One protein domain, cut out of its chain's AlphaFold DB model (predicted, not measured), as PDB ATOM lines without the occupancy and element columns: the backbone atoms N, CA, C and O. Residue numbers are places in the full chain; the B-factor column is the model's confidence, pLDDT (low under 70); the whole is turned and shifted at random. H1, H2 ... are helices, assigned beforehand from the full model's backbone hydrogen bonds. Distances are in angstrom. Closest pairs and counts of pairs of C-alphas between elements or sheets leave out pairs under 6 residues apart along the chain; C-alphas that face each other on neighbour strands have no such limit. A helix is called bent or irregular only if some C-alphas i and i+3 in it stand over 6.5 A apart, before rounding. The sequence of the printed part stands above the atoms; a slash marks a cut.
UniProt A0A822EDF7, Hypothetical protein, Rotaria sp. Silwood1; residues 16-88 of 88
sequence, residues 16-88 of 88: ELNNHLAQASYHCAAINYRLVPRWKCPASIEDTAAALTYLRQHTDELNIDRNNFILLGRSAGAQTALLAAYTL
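What this domain is: This is residues 16 to 88 of the 88 residues of the protein "Hypothetical protein" of Rotaria sp. Silwood1 (UniProt A0A822EDF7). The longest helix, H2, runs along one side of the domain, and H4 crosses steeply over its first part, while the short H3 sits just past its far end. Two long links without a named element run lengthwise back towards the beginning of H2, one from H1 to H2 and one from H3 to H4, and H1 lies off to one side, away from the other helices. The printed part has 73 residues, with four named helices in the order H1, H2, H3, H4 and no named strand; the class is all helix. The whole is compact, with a radius of gyration of the C-alphas of 12.8 A, and its C-alphas span 36 by 27 by 20 A.

Where its parts are: H2, the longest helix, holds residues 43 to 57 and measures 20.9 A from first to last C-alpha; it begins at C-alpha 43, at (204.408, 299.197, 365.308). H4 holds residues 76 to 87, 16.5 A long, and ends at C-alpha 87, at (205.592, 297.607, 352.528). H3 is a short helix of residues 59 to 62, 5.2 A long. H1 holds residues 16 to 23, 10.6 A long, and begins at C-alpha 16, at (205.045, 325.188, 359.717). No helix is bent or irregular.

How they stand to each other: H2 and H4 touch, with 10 pairs of C-alphas within 8 A; the closest C-alphas are those of Ile 45 and Ala 84, 5.1 A apart. H2 touches H4 with residues 44 to 49 alone, and H4 touches H2 with residues 80 to 84 alone. Their lines stand at a steep tilt of 65 degrees, they run the same way, and their centres are 11.6 A apart. H2 and H3 meet only through their link, the single residue His 58. H3 and H4 are apart. H1 touches no helix; it is apart from H2, H3 and H4. In H1, H2 and H4 every O i to N i+4 pair is within hydrogen-bond range; H3, with four residues, is too short for such a pair, and its one O i to N i+3 pair is not within range.

The domain as a whole: The two C-alphas farthest apart are those of Ala 24 and Arg 38, 36.8 A, both in the long link of residues 24 to 42 between H1 and H2. The link from H3 to H4, residues 63 to 75, is long too, and the link from H2 to H3 is tight. The outline is rounded. The printed part has no cut, and it ends at Leu 88, the chain's last residue. Its mean pLDDT is 96.9, and no printed residue is under 70.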
ATOM      1  N   GLU A  16     204.617 324.325 360.825       97.25
ATOM      2  CA  GLU A  16     205.045 325.188 359.717       97.25
ATOM      3  C   GLU A  16     204.975 324.467 358.368       97.25
ATOM      4  O   GLU A  16     204.424 324.999 357.409       97.25
ATOM      5  N   LEU A  17     205.458 323.221 358.313       96.06
ATOM      6  CA  LEU A  17     205.397 322.406 357.102       96.06
ATOM      7  C   LEU A  17     203.950 322.078 356.716       96.06
ATOM      8  O   LEU A  17     203.588 322.206 355.551       96.06
ATOM      9  N   ASN A  18     203.120 321.689 357.689       97.00
ATOM     10  CA  ASN A  18     201.709 321.398 357.439       97.00
ATOM     11  C   ASN A  18     200.970 322.643 356.923       97.00
ATOM     12  O   ASN A  18     200.199 322.546 355.974       97.00
ATOM     13  N   ASN A  19     201.236 323.816 357.508       97.38
ATOM     14  CA  ASN A  19     200.640 325.077 357.070       97.38
ATOM     15  C   ASN A  19     201.094 325.457 355.656       97.38
ATOM     16  O   ASN A  19     200.269 325.861 354.841       97.38
ATOM     17  N   HIS A  20     202.382 325.292 355.352       98.00
ATOM     18  CA  HIS A  20     202.922 325.555 354.020       98.00
ATOM     19  C   HIS A  20     202.272 324.661 352.952       98.00
ATOM     20  O   HIS A  20     201.838 325.148 351.911       98.00
ATOM     21  N   LEU A  21     202.141 323.360 353.226       97.44
ATOM     22  CA  LEU A  21     201.483 322.413 352.322       97.44
ATOM     23  C   LEU A  21     199.984 322.711 352.166       97.44
ATOM     24  O   LEU A  21     199.470 322.679 351.051       97.44
ATOM     25  N   ALA A  22     199.293 323.071 353.252       96.81
ATOM     26  CA  ALA A  22     197.889 323.474 353.195       96.81
ATOM     27  C   ALA A  22     197.675 324.731 352.336       96.81
ATOM     28  O   ALA A  22     196.744 324.781 351.535       96.81
ATOM     29  N   GLN A  23     198.568 325.721 352.437       97.94
ATOM     30  CA  GLN A  23     198.560 326.905 351.564       97.94
ATOM     31  C   GLN A  23     198.814 326.550 350.093       97.94
ATOM     32  O   GLN A  23     198.302 327.220 349.201       97.94
ATOM     33  N   ALA A  24     199.553 325.470 349.835       97.31
ATOM     34  CA  ALA A  24     199.768 324.916 348.503       97.31
ATOM     35  C   ALA A  24     198.643 323.959 348.041       97.31
ATOM     36  O   ALA A  24     198.840 323.202 347.095       97.31
ATOM     37  N   SER A  25     197.461 324.012 348.670       95.44
ATOM     38  CA  SER A  25     196.273 323.201 348.343       95.44
ATOM     39  C   SER A  25     196.394 321.695 348.620       95.44
ATOM     40  O   SER A  25     195.642 320.904 348.054       95.44
ATOM     41  N   TYR A  26     197.291 321.276 349.519       96.88
ATOM     42  CA  TYR A  26     197.339 319.892 350.001       96.88
ATOM     43  C   TYR A  26     196.535 319.711 351.290       96.88
ATOM     44  O   TYR A  26     196.692 320.457 352.258       96.88
ATOM     45  N   HIS A  27     195.755 318.636 351.368       96.69
ATOM     46  CA  HIS A  27     195.191 318.186 352.638       96.69
ATOM     47  C   HIS A  27     196.279 317.519 353.491       96.69
ATOM     48  O   HIS A  27     196.918 316.558 353.067       96.69
ATOM     49  N   CYS A  28     196.493 318.023 354.709       96.56
ATOM     50  CA  CYS A  28     197.542 317.535 355.604       96.56
ATOM     51  C   CYS A  28     196.960 316.720 356.763       96.56
ATOM     52  O   CYS A  28     196.311 317.270 357.649       96.56
ATOM     53  N   ALA A  29     197.270 315.422 356.808       97.12
ATOM     54  CA  ALA A  29     196.965 314.557 357.945       97.12
ATOM     55  C   ALA A  29     198.216 314.338 358.812       97.12
ATOM     56  O   ALA A  29     199.152 313.625 358.439       97.12
ATOM     57  N   ALA A  30     198.240 314.946 359.999       97.56
ATOM     58  CA  ALA A  30     199.302 314.730 360.974       97.56
ATOM     59  C   ALA A  30     198.925 313.598 361.943       97.56
ATOM     60  O   ALA A  30     198.005 313.735 362.748       97.56
ATOM     61  N   ILE A  31     199.664 312.489 361.884       97.44
ATOM     62  CA  ILE A  31     199.381 311.278 362.666       97.44
ATOM     63  C   ILE A  31     200.300 311.148 363.885       97.44
ATOM     64  O   ILE A  31     201.452 311.594 363.857       97.44
ATOM     65  N   ASN A  32     199.788 310.502 364.932       98.12
ATOM     66  CA  ASN A  32     200.591 309.931 366.011       98.12
ATOM     67  C   ASN A  32     200.777 308.440 365.730       98.12
ATOM     68  O   ASN A  32     199.824 307.774 365.332       98.12
ATOM     69  N   TYR A  33     201.976 307.927 365.977       98.19
ATOM     70  CA  TYR A  33     202.260 306.497 365.944       98.19
ATOM     71  C   TYR A  33     202.806 306.044 367.303       98.19
ATOM     72  O   TYR A  33     203.340 306.842 368.080       98.19
ATOM     73  N   ARG A  34     202.651 304.758 367.607       98.62
ATOM     74  CA  ARG A  34     203.139 304.119 368.829       98.62
ATOM     75  C   ARG A  34     204.658 304.281 368.971       98.62
ATOM     76  O   ARG A  34     205.406 304.121 368.009       98.62
ATOM     77  N   LEU A  35     205.103 304.580 370.194       98.62
ATOM     78  CA  LEU A  35     206.493 304.932 370.502       98.62
ATOM     79  C   LEU A  35     207.245 303.828 371.262       98.62
ATOM     80  O   LEU A  35     206.675 303.098 372.085       98.62
ATOM     81  N   VAL A  36     208.555 303.751 371.025       98.00
ATOM     82  CA  VAL A  36     209.489 302.910 371.791       98.00
ATOM     83  C   VAL A  36     209.718 303.515 373.188       98.00
ATOM     84  O   VAL A  36     209.580 304.726 373.356       98.00
ATOM     85  N   PRO A  37     210.077 302.715 374.214       97.56
ATOM     86  CA  PRO A  37     210.394 301.281 374.184       97.56
ATOM     87  C   PRO A  37     209.175 300.351 374.243       97.56
ATOM     88  O   PRO A  37     209.335 299.150 374.031       97.56
ATOM     89  N   ARG A  38     207.978 300.882 374.525       98.50
ATOM     90  CA  ARG A  38     206.765 300.072 374.723       98.50
ATOM     91  C   ARG A  38     206.333 299.350 373.449       98.50
ATOM     92  O   ARG A  38     205.923 298.197 373.519       98.50
ATOM     93  N   TRP A  39     206.447 300.016 372.305       98.38
ATOM     94  CA  TRP A  39     206.035 299.486 371.013       98.38
ATOM     95  C   TRP A  39     207.214 299.530 370.049       98.38
ATOM     96  O   TRP A  39     207.654 300.602 369.643       98.38
ATOM     97  N   LYS A  40     207.771 298.360 369.738       97.19
ATOM     98  CA  LYS A  40     208.939 298.217 368.860       97.19
ATOM     99  C   LYS A  40     208.505 298.108 367.398       97.19
ATOM    100  O   LYS A  40     207.331 297.901 367.109       97.19
ATOM    101  N   CYS A  41     209.464 298.227 366.480       94.50
ATOM    102  CA  CYS A  41     209.253 297.908 365.068       94.50
ATOM    103  C   CYS A  41     208.567 296.527 364.936       94.50
ATOM    104  O   CYS A  41     209.022 295.598 365.612       94.50
ATOM    105  N   PRO A  42     207.490 296.384 364.137       96.69
ATOM    106  CA  PRO A  42     206.999 297.317 363.111       96.69
ATOM    107  C   PRO A  42     205.863 298.268 363.539       96.69
ATOM    108  O   PRO A  42     205.241 298.875 362.674       96.69
ATOM    109  N   ALA A  43     205.599 298.474 364.834       98.38
ATOM    110  CA  ALA A  43     204.408 299.197 365.308       98.38
ATOM    111  C   ALA A  43     204.170 300.580 364.666       98.38
ATOM    112  O   ALA A  43     203.044 300.905 364.301       98.38
ATOM    113  N   SER A  44     205.215 301.396 364.477       97.88
ATOM    114  CA  SER A  44     205.058 302.714 363.843       97.88
ATOM    115  C   SER A  44     204.705 302.631 362.351       97.88
ATOM    116  O   SER A  44     204.054 303.530 361.813       97.88
ATOM    117  N   ILE A  45     205.121 301.552 361.682       98.06
ATOM    118  CA  ILE A  45     204.825 301.265 360.273       98.06
ATOM    119  C   ILE A  45     203.365 300.819 360.153       98.06
ATOM    120  O   ILE A  45     202.626 301.364 359.337       98.06
ATOM    121  N   GLU A  46     202.929 299.905 361.025       98.12
ATOM    122  CA  GLU A  46     201.536 299.447 361.113       98.12
ATOM    123  C   GLU A  46     200.573 300.609 361.364       98.12
ATOM    124  O   GLU A  46     199.557 300.723 360.686       98.12
ATOM    125  N   ASP A  47     200.906 301.514 362.288       98.50
ATOM    126  CA  ASP A  47     200.059 302.675 362.585       98.50
ATOM    127  C   ASP A  47     199.977 303.638 361.397       98.50
ATOM    128  O   ASP A  47     198.932 304.236 361.143       98.50
ATOM    129  N   THR A  48     201.064 303.765 360.630       98.00
ATOM    130  CA  THR A  48     201.071 304.560 359.394       98.00
ATOM    131  C   THR A  48     200.181 303.922 358.326       98.00
ATOM    132  O   THR A  48     199.395 304.623 357.687       98.00
ATOM    133  N   ALA A  49     200.250 302.599 358.161       97.44
ATOM    134  CA  ALA A  49     199.391 301.849 357.246       97.44
ATOM    135  C   ALA A  49     197.907 301.922 357.653       97.44
ATOM    136  O   ALA A  49     197.038 302.142 356.806       97.44
ATOM    137  N   ALA A  50     197.615 301.800 358.951       98.06
ATOM    138  CA  ALA A  50     196.271 301.938 359.501       98.06
ATOM    139  C   ALA A  50     195.713 303.350 359.278       98.06
ATOM    140  O   ALA A  50     194.575 303.497 358.832       98.06
ATOM    141  N   ALA A  51     196.522 304.390 359.503       97.75
ATOM    142  CA  ALA A  51     196.120 305.766 359.233       97.75
ATOM    143  C   ALA A  51     195.846 306.008 357.742       97.75
ATOM    144  O   ALA A  51     194.843 306.629 357.398       97.75
ATOM    145  N   LEU A  52     196.689 305.488 356.845       96.69
ATOM    146  CA  LEU A  52     196.448 305.591 355.405       96.69
ATOM    147  C   LEU A  52     195.166 304.855 354.989       96.69
ATOM    148  O   LEU A  52     194.394 305.369 354.183       96.69
ATOM    149  N   THR A  53     194.929 303.671 355.555       96.56
ATOM    150  CA  THR A  53     193.717 302.878 355.302       96.56
ATOM    151  C   THR A  53     192.471 303.636 355.747       96.56
ATOM    152  O   THR A  53     191.521 303.748 354.975       96.56
ATOM    153  N   TYR A  54     192.509 304.226 356.943       97.62
ATOM    154  CA  TYR A  54     191.439 305.083 357.443       97.62
ATOM    155  C   TYR A  54     191.163 306.244 356.483       97.62
ATOM    156  O   TYR A  54     190.027 306.427 356.059       97.62
ATOM    157  N   LEU A  55     192.198 306.988 356.075       97.31
ATOM    158  CA  LEU A  55     192.026 308.128 355.171       97.31
ATOM    159  C   LEU A  55     191.426 307.712 353.824       97.31
ATOM    160  O   LEU A  55     190.520 308.384 353.345       97.31
ATOM    161  N   ARG A  56     191.873 306.589 353.247       95.88
ATOM    162  CA  ARG A  56     191.328 306.041 351.991       95.88
ATOM    163  C   ARG A  56     189.860 305.628 352.105       95.88
ATOM    164  O   ARG A  56     189.120 305.770 351.142       95.88
ATOM    165  N   GLN A  57     189.444 305.111 353.258       97.56
ATOM    166  CA  GLN A  57     188.062 304.682 353.493       97.56
ATOM    167  C   GLN A  57     187.099 305.850 353.746       97.56
ATOM    168  O   GLN A  57     185.900 305.688 353.544       97.56
ATOM    169  N   HIS A  58     187.610 307.011 354.160       97.81
ATOM    170  CA  HIS A  58     186.802 308.159 354.587       97.81
ATOM    171  C   HIS A  58     187.013 309.392 353.691       97.81
ATOM    172  O   HIS A  58     186.805 310.522 354.129       97.81
ATOM    173  N   THR A  59     187.435 309.213 352.433       97.94
ATOM    174  CA  THR A  59     187.766 310.336 351.534       97.94
ATOM    175  C   THR A  59     186.587 311.270 351.290       97.94
ATOM    176  O   THR A  59     186.765 312.485 351.270       97.94
ATOM    177  N   ASP A  60     185.385 310.707 351.124       97.44
ATOM    178  CA  ASP A  60     184.176 311.486 350.847       97.44
ATOM    179  C   ASP A  60     183.691 312.238 352.100       97.44
ATOM    180  O   ASP A  60     183.289 313.393 351.997       97.44
ATOM    181  N   GLU A  61     183.796 311.632 353.290       98.00
ATOM    182  CA  GLU A  61     183.470 312.290 354.567       98.00
ATOM    183  C   GLU A  61     184.438 313.439 354.873       98.00
ATOM    184  O   GLU A  61     184.031 314.515 355.308       98.00
ATOM    185  N   LEU A  62     185.731 313.220 354.624       96.75
ATOM    186  CA  LEU A  62     186.785 314.194 354.899       96.75
ATOM    187  C   LEU A  62     186.956 315.232 353.780       96.75
ATOM    188  O   LEU A  62     187.720 316.181 353.958       96.75
ATOM    189  N   ASN A  63     186.269 315.057 352.647       96.25
ATOM    190  CA  ASN A  63     186.413 315.866 351.437       96.25
ATOM    191  C   ASN A  63     187.886 316.001 350.986       96.25
ATOM    192  O   ASN A  63     188.399 317.108 350.813       96.25
ATOM    193  N   ILE A  64     188.572 314.861 350.840       96.44
ATOM    194  CA  ILE A  64     189.975 314.774 350.395       96.44
ATOM    195  C   ILE A  64     190.113 313.959 349.100       96.44
ATOM    196  O   ILE A  64     189.237 313.173 348.739       96.44
ATOM    197  N   ASP A  65     191.238 314.131 348.402       94.75
ATOM    198  CA  ASP A  65     191.568 313.375 347.187       94.75
ATOM    199  C   ASP A  65     191.618 311.856 347.461       94.75
ATOM    200  O   ASP A  65     192.196 311.399 348.450       94.75
ATOM    201  N   ARG A  66     191.004 311.071 346.567       92.56
ATOM    202  CA  ARG A  66     190.859 309.612 346.701       92.56
ATOM    203  C   ARG A  66     192.045 308.810 346.167       92.56
ATOM    204  O   ARG A  66     192.226 307.652 346.537       92.56
ATOM    205  N   ASN A  67     192.822 309.401 345.269       92.50
ATOM    206  CA  ASN A  67     193.807 308.720 344.437       92.50
ATOM    207  C   ASN A  67     195.243 309.108 344.805       92.50
ATOM    208  O   ASN A  67     196.157 308.296 344.659       92.50
ATOM    209  N   ASN A  68     195.452 310.328 345.298       94.75
ATOM    210  CA  ASN A  68     196.775 310.912 345.474       94.75
ATOM    211  C   ASN A  68     197.138 311.030 346.959       94.75
ATOM    212  O   ASN A  68     196.791 312.000 347.629       94.75
ATOM    213  N   PHE A  69     197.889 310.050 347.466       96.19
ATOM    214  CA  PHE A  69     198.402 310.049 348.837       96.19
ATOM    215  C   PHE A  69     199.925 310.149 348.856       96.19
ATOM    216  O   PHE A  69     200.616 309.415 348.153       96.19
ATOM    217  N   ILE A  70     200.446 311.028 349.714       96.62
ATOM    218  CA  ILE A  70     201.882 311.244 349.902       96.62
ATOM    219  C   ILE A  70     202.230 310.945 351.360       96.62
ATOM    220  O   ILE A  70     201.652 311.525 352.280       96.62
ATOM    221  N   LEU A  71     203.206 310.061 351.580       97.50
ATOM    222  CA  LEU A  71     203.790 309.843 352.899       97.50
ATOM    223  C   LEU A  71     205.024 310.729 353.065       97.50
ATOM    224  O   LEU A  71     205.987 310.632 352.310       97.50
ATOM    225  N   LEU A  72     204.997 311.590 354.080       97.44
ATOM    226  CA  LEU A  72     206.065 312.544 354.358       97.44
ATOM    227  C   LEU A  72     206.424 312.538 355.846       97.44
ATOM    228  O   LEU A  72     205.551 312.469 356.718       97.44
ATOM    229  N   GLY A  73     207.712 312.665 356.164       96.94
ATOM    230  CA  GLY A  73     208.177 312.807 357.542       96.94
ATOM    231  C   GLY A  73     209.592 313.364 357.658       96.94
ATOM    232  O   GLY A  73     210.265 313.591 356.659       96.94
ATOM    233  N   ARG A  74     210.045 313.575 358.900       97.31
ATOM    234  CA  ARG A  74     211.400 314.055 359.235       97.31
ATOM    235  C   ARG A  74     212.107 313.060 360.158       97.31
ATOM    236  O   ARG A  74     211.507 312.608 361.133       97.31
ATOM    237  N   SER A  75     213.395 312.786 359.922       97.75
ATOM    238  CA  SER A  75     214.221 311.909 360.780       97.75
ATOM    239  C   SER A  75     213.563 310.524 360.957       97.75
ATOM    240  O   SER A  75     213.241 309.887 359.958       97.75
ATOM    241  N   ALA A  76     213.292 310.080 362.188       98.00
ATOM    242  CA  ALA A  76     212.568 308.837 362.475       98.00
ATOM    243  C   ALA A  76     211.209 308.732 361.748       98.00
ATOM    244  O   ALA A  76     210.820 307.654 361.291       98.00
ATOM    245  N   GLY A  77     210.513 309.858 361.570       98.12
ATOM    246  CA  GLY A  77     209.273 309.920 360.803       98.12
ATOM    247  C   GLY A  77     209.475 309.742 359.307       98.12
ATOM    248  O   GLY A  77     208.609 309.174 358.658       98.12
ATOM    249  N   ALA A  78     210.605 310.204 358.757       98.12
ATOM    250  CA  ALA A  78     210.941 310.015 357.344       98.12
ATOM    251  C   ALA A  78     211.239 308.542 357.055       98.12
ATOM    252  O   ALA A  78     210.723 307.986 356.092       98.12
ATOM    253  N   GLN A  79     212.007 307.888 357.932       98.06
ATOM    254  CA  GLN A  79     212.231 306.448 357.822       98.06
ATOM    255  C   GLN A  79     210.913 305.672 357.953       98.06
ATOM    256  O   GLN A  79     210.667 304.774 357.158       98.06
ATOM    257  N   THR A  80     210.060 306.016 358.925       97.94
ATOM    258  CA  THR A  80     208.750 305.358 359.088       97.94
ATOM    259  C   THR A  80     207.886 305.536 357.836       97.94
ATOM    260  O   THR A  80     207.297 304.564 357.376       97.94
ATOM    261  N   ALA A  81     207.890 306.734 357.234       98.12
ATOM    262  CA  ALA A  81     207.226 307.014 355.961       98.12
ATOM    263  C   ALA A  81     207.690 306.084 354.847       98.12
ATOM    264  O   ALA A  81     206.876 305.467 354.167       98.12
ATOM    265  N   LEU A  82     209.011 306.010 354.677       98.19
ATOM    266  CA  LEU A  82     209.646 305.265 353.606       98.19
ATOM    267  C   LEU A  82     209.385 303.768 353.753       98.19
ATOM    268  O   LEU A  82     209.025 303.115 352.781       98.19
ATOM    269  N   LEU A  83     209.530 303.234 354.968       97.81
ATOM    270  CA  LEU A  83     209.274 301.822 355.231       97.81
ATOM    271  C   LEU A  83     207.800 301.474 355.039       97.81
ATOM    272  O   LEU A  83     207.521 300.475 354.391       97.81
ATOM    273  N   ALA A  84     206.871 302.309 355.516       97.25
ATOM    274  CA  ALA A  84     205.446 302.100 355.265       97.25
ATOM    275  C   ALA A  84     205.144 302.091 353.764       97.25
ATOM    276  O   ALA A  84     204.546 301.135 353.288       97.25
ATOM    277  N   ALA A  85     205.621 303.090 353.013       96.62
ATOM    278  CA  ALA A  85     205.440 303.156 351.562       96.62
ATOM    279  C   ALA A  85     206.010 301.933 350.830       96.62
ATOM    280  O   ALA A  85     205.440 301.504 349.837       96.62
ATOM    281  N   TYR A  86     207.130 301.388 351.306       96.19
ATOM    282  CA  TYR A  86     207.767 300.217 350.706       96.19
ATOM    283  C   TYR A  86     207.004 298.912 350.971       96.19
ATOM    284  O   TYR A  86     207.080 297.981 350.175       96.19
ATOM    285  N   THR A  87     206.305 298.823 352.103       91.19
ATOM    286  CA  THR A  87     205.592 297.607 352.528       91.19
ATOM    287  C   THR A  87     204.113 297.567 352.141       91.19
ATOM    288  O   THR A  87     203.472 296.540 352.359       91.19
ATOM    289  N   LEU A  88     203.572 298.682 351.646       81.19
ATOM    290  CA  LEU A  88     202.184 298.840 351.194       81.19
ATOM    291  C   LEU A  88     202.039 298.491 349.712       81.19
ATOM    292  O   LEU A  88     200.966 297.950 349.366       81.19
TER     293      LEU A  88